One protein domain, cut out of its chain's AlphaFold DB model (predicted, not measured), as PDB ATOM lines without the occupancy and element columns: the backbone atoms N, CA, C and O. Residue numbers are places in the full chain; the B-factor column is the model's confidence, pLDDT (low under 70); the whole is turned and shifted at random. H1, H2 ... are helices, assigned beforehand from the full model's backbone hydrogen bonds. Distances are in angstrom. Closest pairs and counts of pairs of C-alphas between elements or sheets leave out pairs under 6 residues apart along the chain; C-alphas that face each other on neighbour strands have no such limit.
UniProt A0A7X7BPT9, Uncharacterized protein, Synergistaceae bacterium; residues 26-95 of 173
ATOM      1  N   THR A  26     151.452 154.069 178.697       87.44
ATOM      2  CA  THR A  26     152.432 153.016 178.374       87.44
ATOM      3  C   THR A  26     152.249 152.469 176.954       87.44
ATOM      4  O   THR A  26     151.255 152.747 176.271       87.44
ATOM      5  N   ALA A  27     153.200 151.661 176.475       85.69
ATOM      6  CA  ALA A  27     153.141 151.068 175.139       85.69
ATOM      7  C   ALA A  27     151.929 150.151 174.960       85.69
ATOM      8  O   ALA A  27     151.258 150.200 173.927       85.69
ATOM      9  N   ARG A  28     151.608 149.338 175.971       90.69
ATOM     10  CA  ARG A  28     150.434 148.454 175.953       90.69
ATOM     11  C   ARG A  28     149.129 149.233 175.956       90.69
ATOM     12  O   ARG A  28     148.204 148.866 175.229       90.69
ATOM     13  N   GLU A  29     149.044 150.296 176.748       88.44
ATOM     14  CA  GLU A  29     147.864 151.159 176.784       88.44
ATOM     15  C   GLU A  29     147.641 151.832 175.430       88.44
ATOM     16  O   GLU A  29     146.528 151.785 174.900       88.44
ATOM     17  N   MET A  30     148.704 152.363 174.821       87.12
ATOM     18  CA  MET A  30     148.643 152.962 173.492       87.12
ATOM     19  C   MET A  30     148.253 151.936 172.420       87.12
ATOM     20  O   MET A  30     147.350 152.196 171.625       87.12
ATOM     21  N   ALA A  31     148.882 150.756 172.416       90.25
ATOM     22  CA  ALA A  31     148.575 149.695 171.459       90.25
ATOM     23  C   ALA A  31     147.110 149.241 171.563       90.25
ATOM     24  O   ALA A  31     146.461 149.018 170.543       90.25
ATOM     25  N   LYS A  32     146.560 149.171 172.781       90.75
ATOM     26  CA  LYS A  32     145.149 148.844 173.017       90.75
ATOM     27  C   LYS A  32     144.210 149.967 172.571       90.75
ATOM     28  O   LYS A  32     143.203 149.680 171.932       90.75
ATOM     29  N   GLN A  33     144.519 151.225 172.892       85.06
ATOM     30  CA  GLN A  33     143.695 152.380 172.509       85.06
ATOM     31  C   GLN A  33     143.625 152.568 170.990       85.06
ATOM     32  O   GLN A  33     142.568 152.907 170.467       85.06
ATOM     33  N   GLN A  34     144.738 152.333 170.295       81.69
ATOM     34  CA  GLN A  34     144.857 152.514 168.845       81.69
ATOM     35  C   GLN A  34     144.653 151.214 168.050       81.69
ATOM     36  O   GLN A  34     144.761 151.214 166.826       81.69
ATOM     37  N   ASN A  35     144.352 150.103 168.734       85.69
ATOM     38  CA  ASN A  35     144.169 148.774 168.150       85.69
ATOM     39  C   ASN A  35     145.343 148.333 167.245       85.69
ATOM     40  O   ASN A  35     145.149 147.798 166.152       85.69
ATOM     41  N   PHE A  36     146.575 148.588 167.688       87.19
ATOM     42  CA  PHE A  36     147.778 148.215 166.951       87.19
ATOM     43  C   PHE A  36     148.087 146.723 167.090       87.19
ATOM     44  O   PHE A  36     148.112 146.173 168.190       87.19
ATOM     45  N   SER A  37     148.426 146.086 165.969       87.81
ATOM     46  CA  SER A  37     148.979 144.730 165.955       87.81
ATOM     47  C   SER A  37     150.505 144.789 166.039       87.81
ATOM     48  O   SER A  37     151.192 144.813 165.014       87.81
ATOM     49  N   ILE A  38     151.027 144.808 167.266       89.56
ATOM     50  CA  ILE A  38     152.468 144.825 167.543       89.56
ATOM     51  C   ILE A  38     152.969 143.414 167.877       89.56
ATOM     52  O   ILE A  38     152.301 142.665 168.587       89.56
ATOM     53  N   ASP A  39     154.157 143.058 167.386       93.12
ATOM     54  CA  ASP A  39     154.889 141.868 167.815       93.12
ATOM     55  C   ASP A  39     155.028 141.866 169.352       93.12
ATOM     56  O   ASP A  39     155.461 142.871 169.920       93.12
ATOM     57  N   PRO A  40     154.686 140.770 170.052       89.75
ATOM     58  CA  PRO A  40     154.685 140.751 171.514       89.75
ATOM     59  C   PRO A  40     156.034 141.128 172.132       89.75
ATOM     60  O   PRO A  40     156.073 141.848 173.122       89.75
ATOM     61  N   VAL A  41     157.145 140.711 171.514       85.12
ATOM     62  CA  VAL A  41     158.487 141.037 172.007       85.12
ATOM     63  C   VAL A  41     158.789 142.511 171.772       85.12
ATOM     64  O   VAL A  41     159.318 143.169 172.659       85.12
ATOM     65  N   ALA A  42     158.428 143.055 170.607       85.44
ATOM     66  CA  ALA A  42     158.551 144.486 170.334       85.44
ATOM     67  C   ALA A  42     157.738 145.338 171.324       85.44
ATOM     68  O   ALA A  42     158.221 146.378 171.765       85.44
ATOM     69  N   LEU A  43     156.534 144.892 171.690       91.38
ATOM     70  CA  LEU A  43     155.669 145.583 172.644       91.38
ATOM     71  C   LEU A  43     156.226 145.525 174.071       91.38
ATOM     72  O   LEU A  43     156.270 146.553 174.734       91.38
ATOM     73  N   ASP A  44     156.684 144.355 174.524       86.12
ATOM     74  CA  ASP A  44     157.298 144.173 175.848       86.12
ATOM     75  C   ASP A  44     158.564 145.022 176.006       86.12
ATOM     76  O   ASP A  44     158.805 145.630 177.046       86.12
ATOM     77  N   LEU A  45     159.355 145.092 174.936       83.31
ATOM     78  CA  LEU A  45     160.524 145.948 174.828       83.31
ATOM     79  C   LEU A  45     160.137 147.424 174.999       83.31
ATOM     80  O   LEU A  45     160.702 148.109 175.850       83.31
ATOM     81  N   MET A  46     159.148 147.911 174.252       83.00
ATOM     82  CA  MET A  46     158.685 149.298 174.382       83.00
ATOM     83  C   MET A  46     158.078 149.588 175.762       83.00
ATOM     84  O   MET A  46     158.279 150.671 176.295       83.00
ATOM     85  N   GLU A  47     157.394 148.614 176.366       84.44
ATOM     86  CA  GLU A  47     156.837 148.728 177.718       84.44
ATOM     87  C   GLU A  47     157.932 148.861 178.789       84.44
ATOM     88  O   GLU A  47     157.733 149.528 179.801       84.44
ATOM     89  N   SER A  48     159.113 148.268 178.570       78.06
ATOM     90  CA  SER A  48     160.241 148.344 179.513       78.06
ATOM     91  C   SER A  48     160.813 149.756 179.689       78.06
ATOM     92  O   SER A  48     161.508 150.017 180.669       78.06
ATOM     93  N   LEU A  49     160.491 150.671 178.771       72.00
ATOM     94  CA  LEU A  49     160.845 152.087 178.859       72.00
ATOM     95  C   LEU A  49     159.944 152.858 179.835       72.00
ATOM     96  O   LEU A  49     160.267 153.985 180.202       72.00
ATOM     97  N   GLY A  50     158.848 152.243 180.291       80.19
ATOM     98  CA  GLY A  50     157.874 152.856 181.181       80.19
ATOM     99  C   GLY A  50     156.886 153.742 180.427       80.19
ATOM    100  O   GLY A  50     156.228 153.309 179.480       80.19
ATOM    101  N   GLU A  51     156.737 154.976 180.891       79.62
ATOM    102  CA  GLU A  51     155.849 155.959 180.278       79.62
ATOM    103  C   GLU A  51     156.391 156.394 178.914       79.62
ATOM    104  O   GLU A  51     157.548 156.802 178.798       79.62
ATOM    105  N   LEU A  52     155.554 156.326 177.877       69.44
ATOM    106  CA  LEU A  52     155.978 156.700 176.536       69.44
ATOM    107  C   LEU A  52     156.175 158.207 176.428       69.44
ATOM    108  O   LEU A  52     155.254 158.999 176.649       69.44
ATOM    109  N   THR A  53     157.352 158.600 175.956       68.00
ATOM    110  CA  THR A  53     157.531 159.923 175.371       68.00
ATOM    111  C   THR A  53     156.825 159.993 174.015       68.00
ATOM    112  O   THR A  53     156.485 158.984 173.390       68.00
ATOM    113  N   HIS A  54     156.640 161.204 173.496       62.09
ATOM    114  CA  HIS A  54     156.044 161.407 172.174       62.09
ATOM    115  C   HIS A  54     156.819 160.703 171.046       62.09
ATOM    116  O   HIS A  54     156.208 160.197 170.106       62.09
ATOM    117  N   LEU A  55     158.150 160.610 171.153       61.09
ATOM    118  CA  LEU A  55     158.976 159.916 170.159       61.09
ATOM    119  C   LEU A  55     158.769 158.402 170.205       61.09
ATOM    120  O   LEU A  55     158.726 157.759 169.155       61.09
ATOM    121  N   ASP A  56     158.589 157.851 171.399       68.94
ATOM    122  CA  ASP A  56     158.336 156.426 171.601       68.94
ATOM    123  C   ASP A  56     156.947 156.062 171.054       68.94
ATOM    124  O   ASP A  56     156.785 155.052 170.366       68.94
ATOM    125  N   ALA A  57     155.959 156.940 171.259       75.50
ATOM    126  CA  ALA A  57     154.613 156.818 170.700       75.50
ATOM    127  C   ALA A  57     154.596 156.918 169.159       75.50
ATOM    128  O   ALA A  57     153.955 156.110 168.475       75.50
ATOM    129  N   ALA A  58     155.334 157.876 168.588       70.88
ATOM    130  CA  ALA A  58     155.482 158.018 167.140       70.88
ATOM    131  C   ALA A  58     156.188 156.799 166.528       70.88
ATOM    132  O   ALA A  58     155.762 156.282 165.494       70.88
ATOM    133  N   PHE A  59     157.231 156.292 167.188       77.38
ATOM    134  CA  PHE A  59     157.913 155.063 166.797       77.38
ATOM    135  C   PHE A  59     156.975 153.855 166.825       77.38
ATOM    136  O   PHE A  59     156.890 153.139 165.827       77.38
ATOM    137  N   LEU A  60     156.220 153.667 167.914       81.12
ATOM    138  CA  LEU A  60     155.272 152.562 168.066       81.12
ATOM    139  C   LEU A  60     154.209 152.581 166.960       81.12
ATOM    140  O   LEU A  60     153.941 151.561 166.322       81.12
ATOM    141  N   THR A  61     153.673 153.768 166.665       81.56
ATOM    142  CA  THR A  61     152.730 153.982 165.559       81.56
ATOM    143  C   THR A  61     153.350 153.584 164.220       81.56
ATOM    144  O   THR A  61     152.729 152.869 163.436       81.56
ATOM    145  N   ARG A  62     154.601 153.986 163.965       74.00
ATOM    146  CA  ARG A  62     155.311 153.715 162.705       74.00
ATOM    147  C   ARG A  62     155.634 152.238 162.502       74.00
ATOM    148  O   ARG A  62     155.477 151.736 161.392       74.00
ATOM    149  N   ILE A  63     156.078 151.533 163.544       79.19
ATOM    150  CA  ILE A  63     156.389 150.105 163.415       79.19
ATOM    151  C   ILE A  63     155.126 149.249 163.321       79.19
ATOM    152  O   ILE A  63     155.183 148.187 162.710       79.19
ATOM    153  N   SER A  64     153.980 149.710 163.838       83.38
ATOM    154  CA  SER A  64     152.727 148.938 163.838       83.38
ATOM    155  C   SER A  64     152.269 148.463 162.456       83.38
ATOM    156  O   SER A  64     151.668 147.399 162.332       83.38
ATOM    157  N   ALA A  65     152.608 149.213 161.405       79.19
ATOM    158  CA  ALA A  65     152.267 148.893 160.022       79.19
ATOM    159  C   ALA A  65     153.269 147.936 159.339       79.19
ATOM    160  O   ALA A  65     153.066 147.536 158.193       79.19
ATOM    161  N   LEU A  66     154.378 147.590 160.000       76.81
ATOM    162  CA  LEU A  66     155.433 146.744 159.440       76.81
ATOM    163  C   LEU A  66     155.193 145.256 159.751       76.81
ATOM    164  O   LEU A  66     154.510 144.930 160.717       76.81
ATOM    165  N   PRO A  67     155.801 144.315 159.001       83.94
ATOM    166  CA  PRO A  67     155.789 142.899 159.369       83.94
ATOM    167  C   PRO A  67     156.411 142.663 160.753       83.94
ATOM    168  O   PRO A  67     157.472 143.220 161.035       83.94
ATOM    169  N   MET A  68     155.822 141.777 161.567       86.12
ATOM    170  CA  MET A  68     156.224 141.507 162.964       86.12
ATOM    171  C   MET A  68     157.741 141.346 163.167       86.12
ATOM    172  O   MET A  68     158.322 141.967 164.054       86.12
ATOM    173  N   LYS A  69     158.423 140.606 162.278       78.31
ATOM    174  CA  LYS A  69     159.887 140.440 162.326       78.31
ATOM    175  C   LYS A  69     160.639 141.781 162.291       78.31
ATOM    176  O   LYS A  69     161.579 141.975 163.050       78.31
ATOM    177  N   LYS A  70     160.211 142.718 161.435       76.00
ATOM    178  CA  LYS A  70     160.816 144.056 161.338       76.00
ATOM    179  C   LYS A  70     160.483 144.925 162.548       76.00
ATOM    180  O   LYS A  70     161.325 145.720 162.945       76.00
ATOM    181  N   GLN A  71     159.292 144.771 163.126       82.56
ATOM    182  CA  GLN A  71     158.912 145.486 164.347       82.56
ATOM    183  C   GLN A  71     159.874 145.146 165.485       82.56
ATOM    184  O   GLN A  71     160.476 146.038 166.074       82.56
ATOM    185  N   LYS A  72     160.101 143.846 165.707       80.31
ATOM    186  CA  LYS A  72     161.045 143.342 166.706       80.31
ATOM    187  C   LYS A  72     162.463 143.863 166.481       80.31
ATOM    188  O   LYS A  72     163.057 144.415 167.403       80.31
ATOM    189  N   ASP A  73     162.996 143.717 165.268       75.19
ATOM    190  CA  ASP A  73     164.370 144.135 164.958       75.19
ATOM    191  C   ASP A  73     164.577 145.645 165.180       75.19
ATOM    192  O   ASP A  73     165.639 146.070 165.641       75.19
ATOM    193  N   LEU A  74     163.563 146.464 164.876       76.50
ATOM    194  CA  LEU A  74     163.605 147.910 165.088       76.50
ATOM    195  C   LEU A  74     163.466 148.281 166.569       76.50
ATOM    196  O   LEU A  74     164.228 149.126 167.029       76.50
ATOM    197  N   SER A  75     162.565 147.647 167.328       76.19
ATOM    198  CA  SER A  75     162.411 147.905 168.771       76.19
ATOM    199  C   SER A  75     163.653 147.513 169.573       76.19
ATOM    200  O   SER A  75     164.029 148.213 170.510       76.19
ATOM    201  N   VAL A  76     164.347 146.437 169.186       72.31
ATOM    202  CA  VAL A  76     165.634 146.065 169.799       72.31
ATOM    203  C   VAL A  76     166.675 147.163 169.579       72.31
ATOM    204  O   VAL A  76     167.316 147.600 170.531       72.31
ATOM    205  N   ARG A  77     166.820 147.653 168.341       68.31
ATOM    206  CA  ARG A  77     167.745 148.759 168.029       68.31
ATOM    207  C   ARG A  77     167.387 150.028 168.791       68.31
ATOM    208  O   ARG A  77     168.275 150.704 169.293       68.31
ATOM    209  N   PHE A  78     166.094 150.318 168.885       68.94
ATOM    210  CA  PHE A  78     165.564 151.478 169.581       68.94
ATOM    211  C   PHE A  78     165.976 151.519 171.060       68.94
ATOM    212  O   PHE A  78     166.446 152.551 171.530       68.94
ATOM    213  N   ILE A  79     165.886 150.388 171.764       64.94
ATOM    214  CA  ILE A  79     166.264 150.288 173.184       64.94
ATOM    215  C   ILE A  79     167.776 150.246 173.368       64.94
ATOM    216  O   ILE A  79     168.304 150.883 174.276       64.94
ATOM    217  N   MET A  80     168.491 149.518 172.504       62.28
ATOM    218  CA  MET A  80     169.953 149.425 172.579       62.28
ATOM    219  C   MET A  80     170.643 150.776 172.371       62.28
ATOM    220  O   MET A  80     171.684 151.024 172.973       62.28
ATOM    221  N   ASP A  81     170.063 151.652 171.551       59.81
ATOM    222  CA  ASP A  81     170.580 153.002 171.320       59.81
ATOM    223  C   ASP A  81     170.321 153.961 172.496       59.81
ATOM    224  O   ASP A  81     170.773 155.107 172.458       59.81
ATOM    225  N   GLY A  82     169.619 153.518 173.544       49.56
ATOM    226  CA  GLY A  82     169.374 154.267 174.775       49.56
ATOM    227  C   GLY A  82     168.368 155.408 174.629       49.56
ATOM    228  O   GLY A  82     167.660 155.662 175.587       49.56
ATOM    229  N   HIS A  83     168.285 156.054 173.458       50.41
ATOM    230  CA  HIS A  83     167.215 156.934 172.972       50.41
ATOM    231  C   HIS A  83     167.418 157.223 171.467       50.41
ATOM    232  O   HIS A  83     168.541 157.351 170.973       50.41
ATOM    233  N   MET A  84     166.324 157.381 170.717       55.34
ATOM    234  CA  MET A  84     166.350 157.687 169.282       55.34
ATOM    235  C   MET A  84     166.386 159.195 169.024       55.34
ATOM    236  O   MET A  84     165.527 159.939 169.494       55.34
ATOM    237  N   THR A  85     167.350 159.658 168.226       54.16
ATOM    238  CA  THR A  85     167.348 161.040 167.730       54.16
ATOM    239  C   THR A  85     166.372 161.189 166.564       54.16
ATOM    240  O   THR A  85     166.085 160.230 165.841       54.16
ATOM    241  N   VAL A  86     165.893 162.413 166.333       53.81
ATOM    242  CA  VAL A  86     165.019 162.746 165.196       53.81
ATOM    243  C   VAL A  86     165.663 162.327 163.865       53.81
ATOM    244  O   VAL A  86     164.986 161.891 162.936       53.81
ATOM    245  N   GLU A  87     166.987 162.413 163.771       53.44
ATOM    246  CA  GLU A  87     167.784 162.021 162.608       53.44
ATOM    247  C   GLU A  87     167.763 160.508 162.379       53.44
ATOM    248  O   GLU A  87     167.630 160.074 161.236       53.44
ATOM    249  N   LYS A  88     167.838 159.703 163.447       55.25
ATOM    250  CA  LYS A  88     167.756 158.237 163.361       55.25
ATOM    251  C   LYS A  88     166.341 157.769 163.021       55.25
ATOM    252  O   LYS A  88     166.180 156.888 162.181       55.25
ATOM    253  N   LEU A  89     165.316 158.419 163.576       56.84
ATOM    254  CA  LEU A  89     163.911 158.142 163.254       56.84
ATOM    255  C   LEU A  89     163.598 158.354 161.761       56.84
ATOM    256  O   LEU A  89     162.819 157.603 161.176       56.84
ATOM    257  N   LYS A  90     164.239 159.339 161.118       54.59
ATOM    258  CA  LYS A  90     164.112 159.610 159.671       54.59
ATOM    259  C   LYS A  90     164.749 158.539 158.775       54.59
ATOM    260  O   LYS A  90     164.401 158.468 157.603       54.59
ATOM    261  N   GLN A  91     165.690 157.747 159.289       58.25
ATOM    262  CA  GLN A  91     166.396 156.712 158.518       58.25
ATOM    263  C   GLN A  91     165.657 155.372 158.499       58.25
ATOM    264  O   GLN A  91     166.023 154.479 157.734       58.25
ATOM    265  N   ILE A  92     164.625 155.212 159.328       55.19
ATOM    266  CA  ILE A  92     163.791 154.016 159.319       55.19
ATOM    267  C   ILE A  92     162.927 154.081 158.050       55.19
ATOM    268  O   ILE A  92     162.151 155.026 157.898       55.19
ATOM    269  N   PRO A  93     163.052 153.119 157.118       42.34
ATOM    270  CA  PRO A  93     162.295 153.146 155.875       42.34
ATOM    271  C   PRO A  93     160.827 152.847 156.187       42.34
ATOM    272  O   PRO A  93     160.483 151.716 156.541       42.34
ATOM    273  N   ILE A  94     159.971 153.868 156.096       47.38
ATOM    274  CA  ILE A  94     158.553 153.775 156.451       47.38
ATOM    275  C   ILE A  94     157.709 154.433 155.347       47.38
ATOM    276  O   ILE A  94     158.005 155.561 154.950       47.38
ATOM    277  N   PRO A  95     156.643 153.773 154.860       40.38
ATOM    278  CA  PRO A  95     155.616 154.434 154.064       40.38
ATOM    279  C   PRO A  95     154.908 155.509 154.901       40.38
ATOM    280  O   PRO A  95     154.413 155.223 155.989       40.38
TER     281      PRO A  95
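This is residues 26 to 95 of the 173 residues of an uncharacterized protein of Synergistaceae bacterium (UniProt A0A7X7BPT9). Three helices, H2, H3 and H4, make the core with their centres in a triangle: H2 and H4 lie side by side and run the same way, while H3 and H4 form a helical hairpin and run opposite ways. H1 meets H2 near their ends, Ala 27 by Glu 47, and makes a corner with it at one side of this group, and the short H5 lies at the other side, near H3; the longest span runs from H1 to H5, across the three core helices. The printed part has 70 residues with five named helices, H1 to H5 in order, and no named strand; the class is all helix. It is compact, with a radius of gyration of the C-alphas of 10.7 A and spans of 28 by 24 by 18 A.

Begin at H4, residues 68 to 80. It touches H2, residues 40 to 47, closest at the C-alphas of Ala 42 and Lys 72, 4.5 A apart, at a shallow tilt of 30 degrees, the same way. With residues 70 to 74 alone H4 touches H3, residues 54 to 64, closest at the C-alphas of Ile 63 and Gln 71, 5.3 A; the two form a helical hairpin, at a shallow tilt of 25 degrees, opposite ways. H1, residues 27 to 33, touches H2, about perpendicular at 74 degrees, with the C-alphas of Ala 27 and Glu 47 closest at 5.1 A. H5, residues 86 to 89, is close to H3 but not clearly touching, with the C-alphas of Phe 59 and Leu 89 closest at 7.6 A. In H1, H2, H3 and H4 every O i to N i+4 pair is within hydrogen-bond range; H5 is too short for such a pair, and its one O i to N i+3 pair is not within range.

Find C-alpha 68 at (156.224, 141.507, 162.964); from there H4 runs 18.5 A to C-alpha 80. H3 measures 15.4 A and H2 10.3 A. H1 begins at C-alpha 27, (153.141, 151.068, 175.139), and H5 ends at C-alpha 89, (163.911, 158.142, 163.254).

The C-alphas farthest apart, of Lys 32 and Glu 87, are 28.2 A apart. The printed part has no cut and no long link. Look for pLDDT under 70 at residues 52 to 56 and 77 to 95.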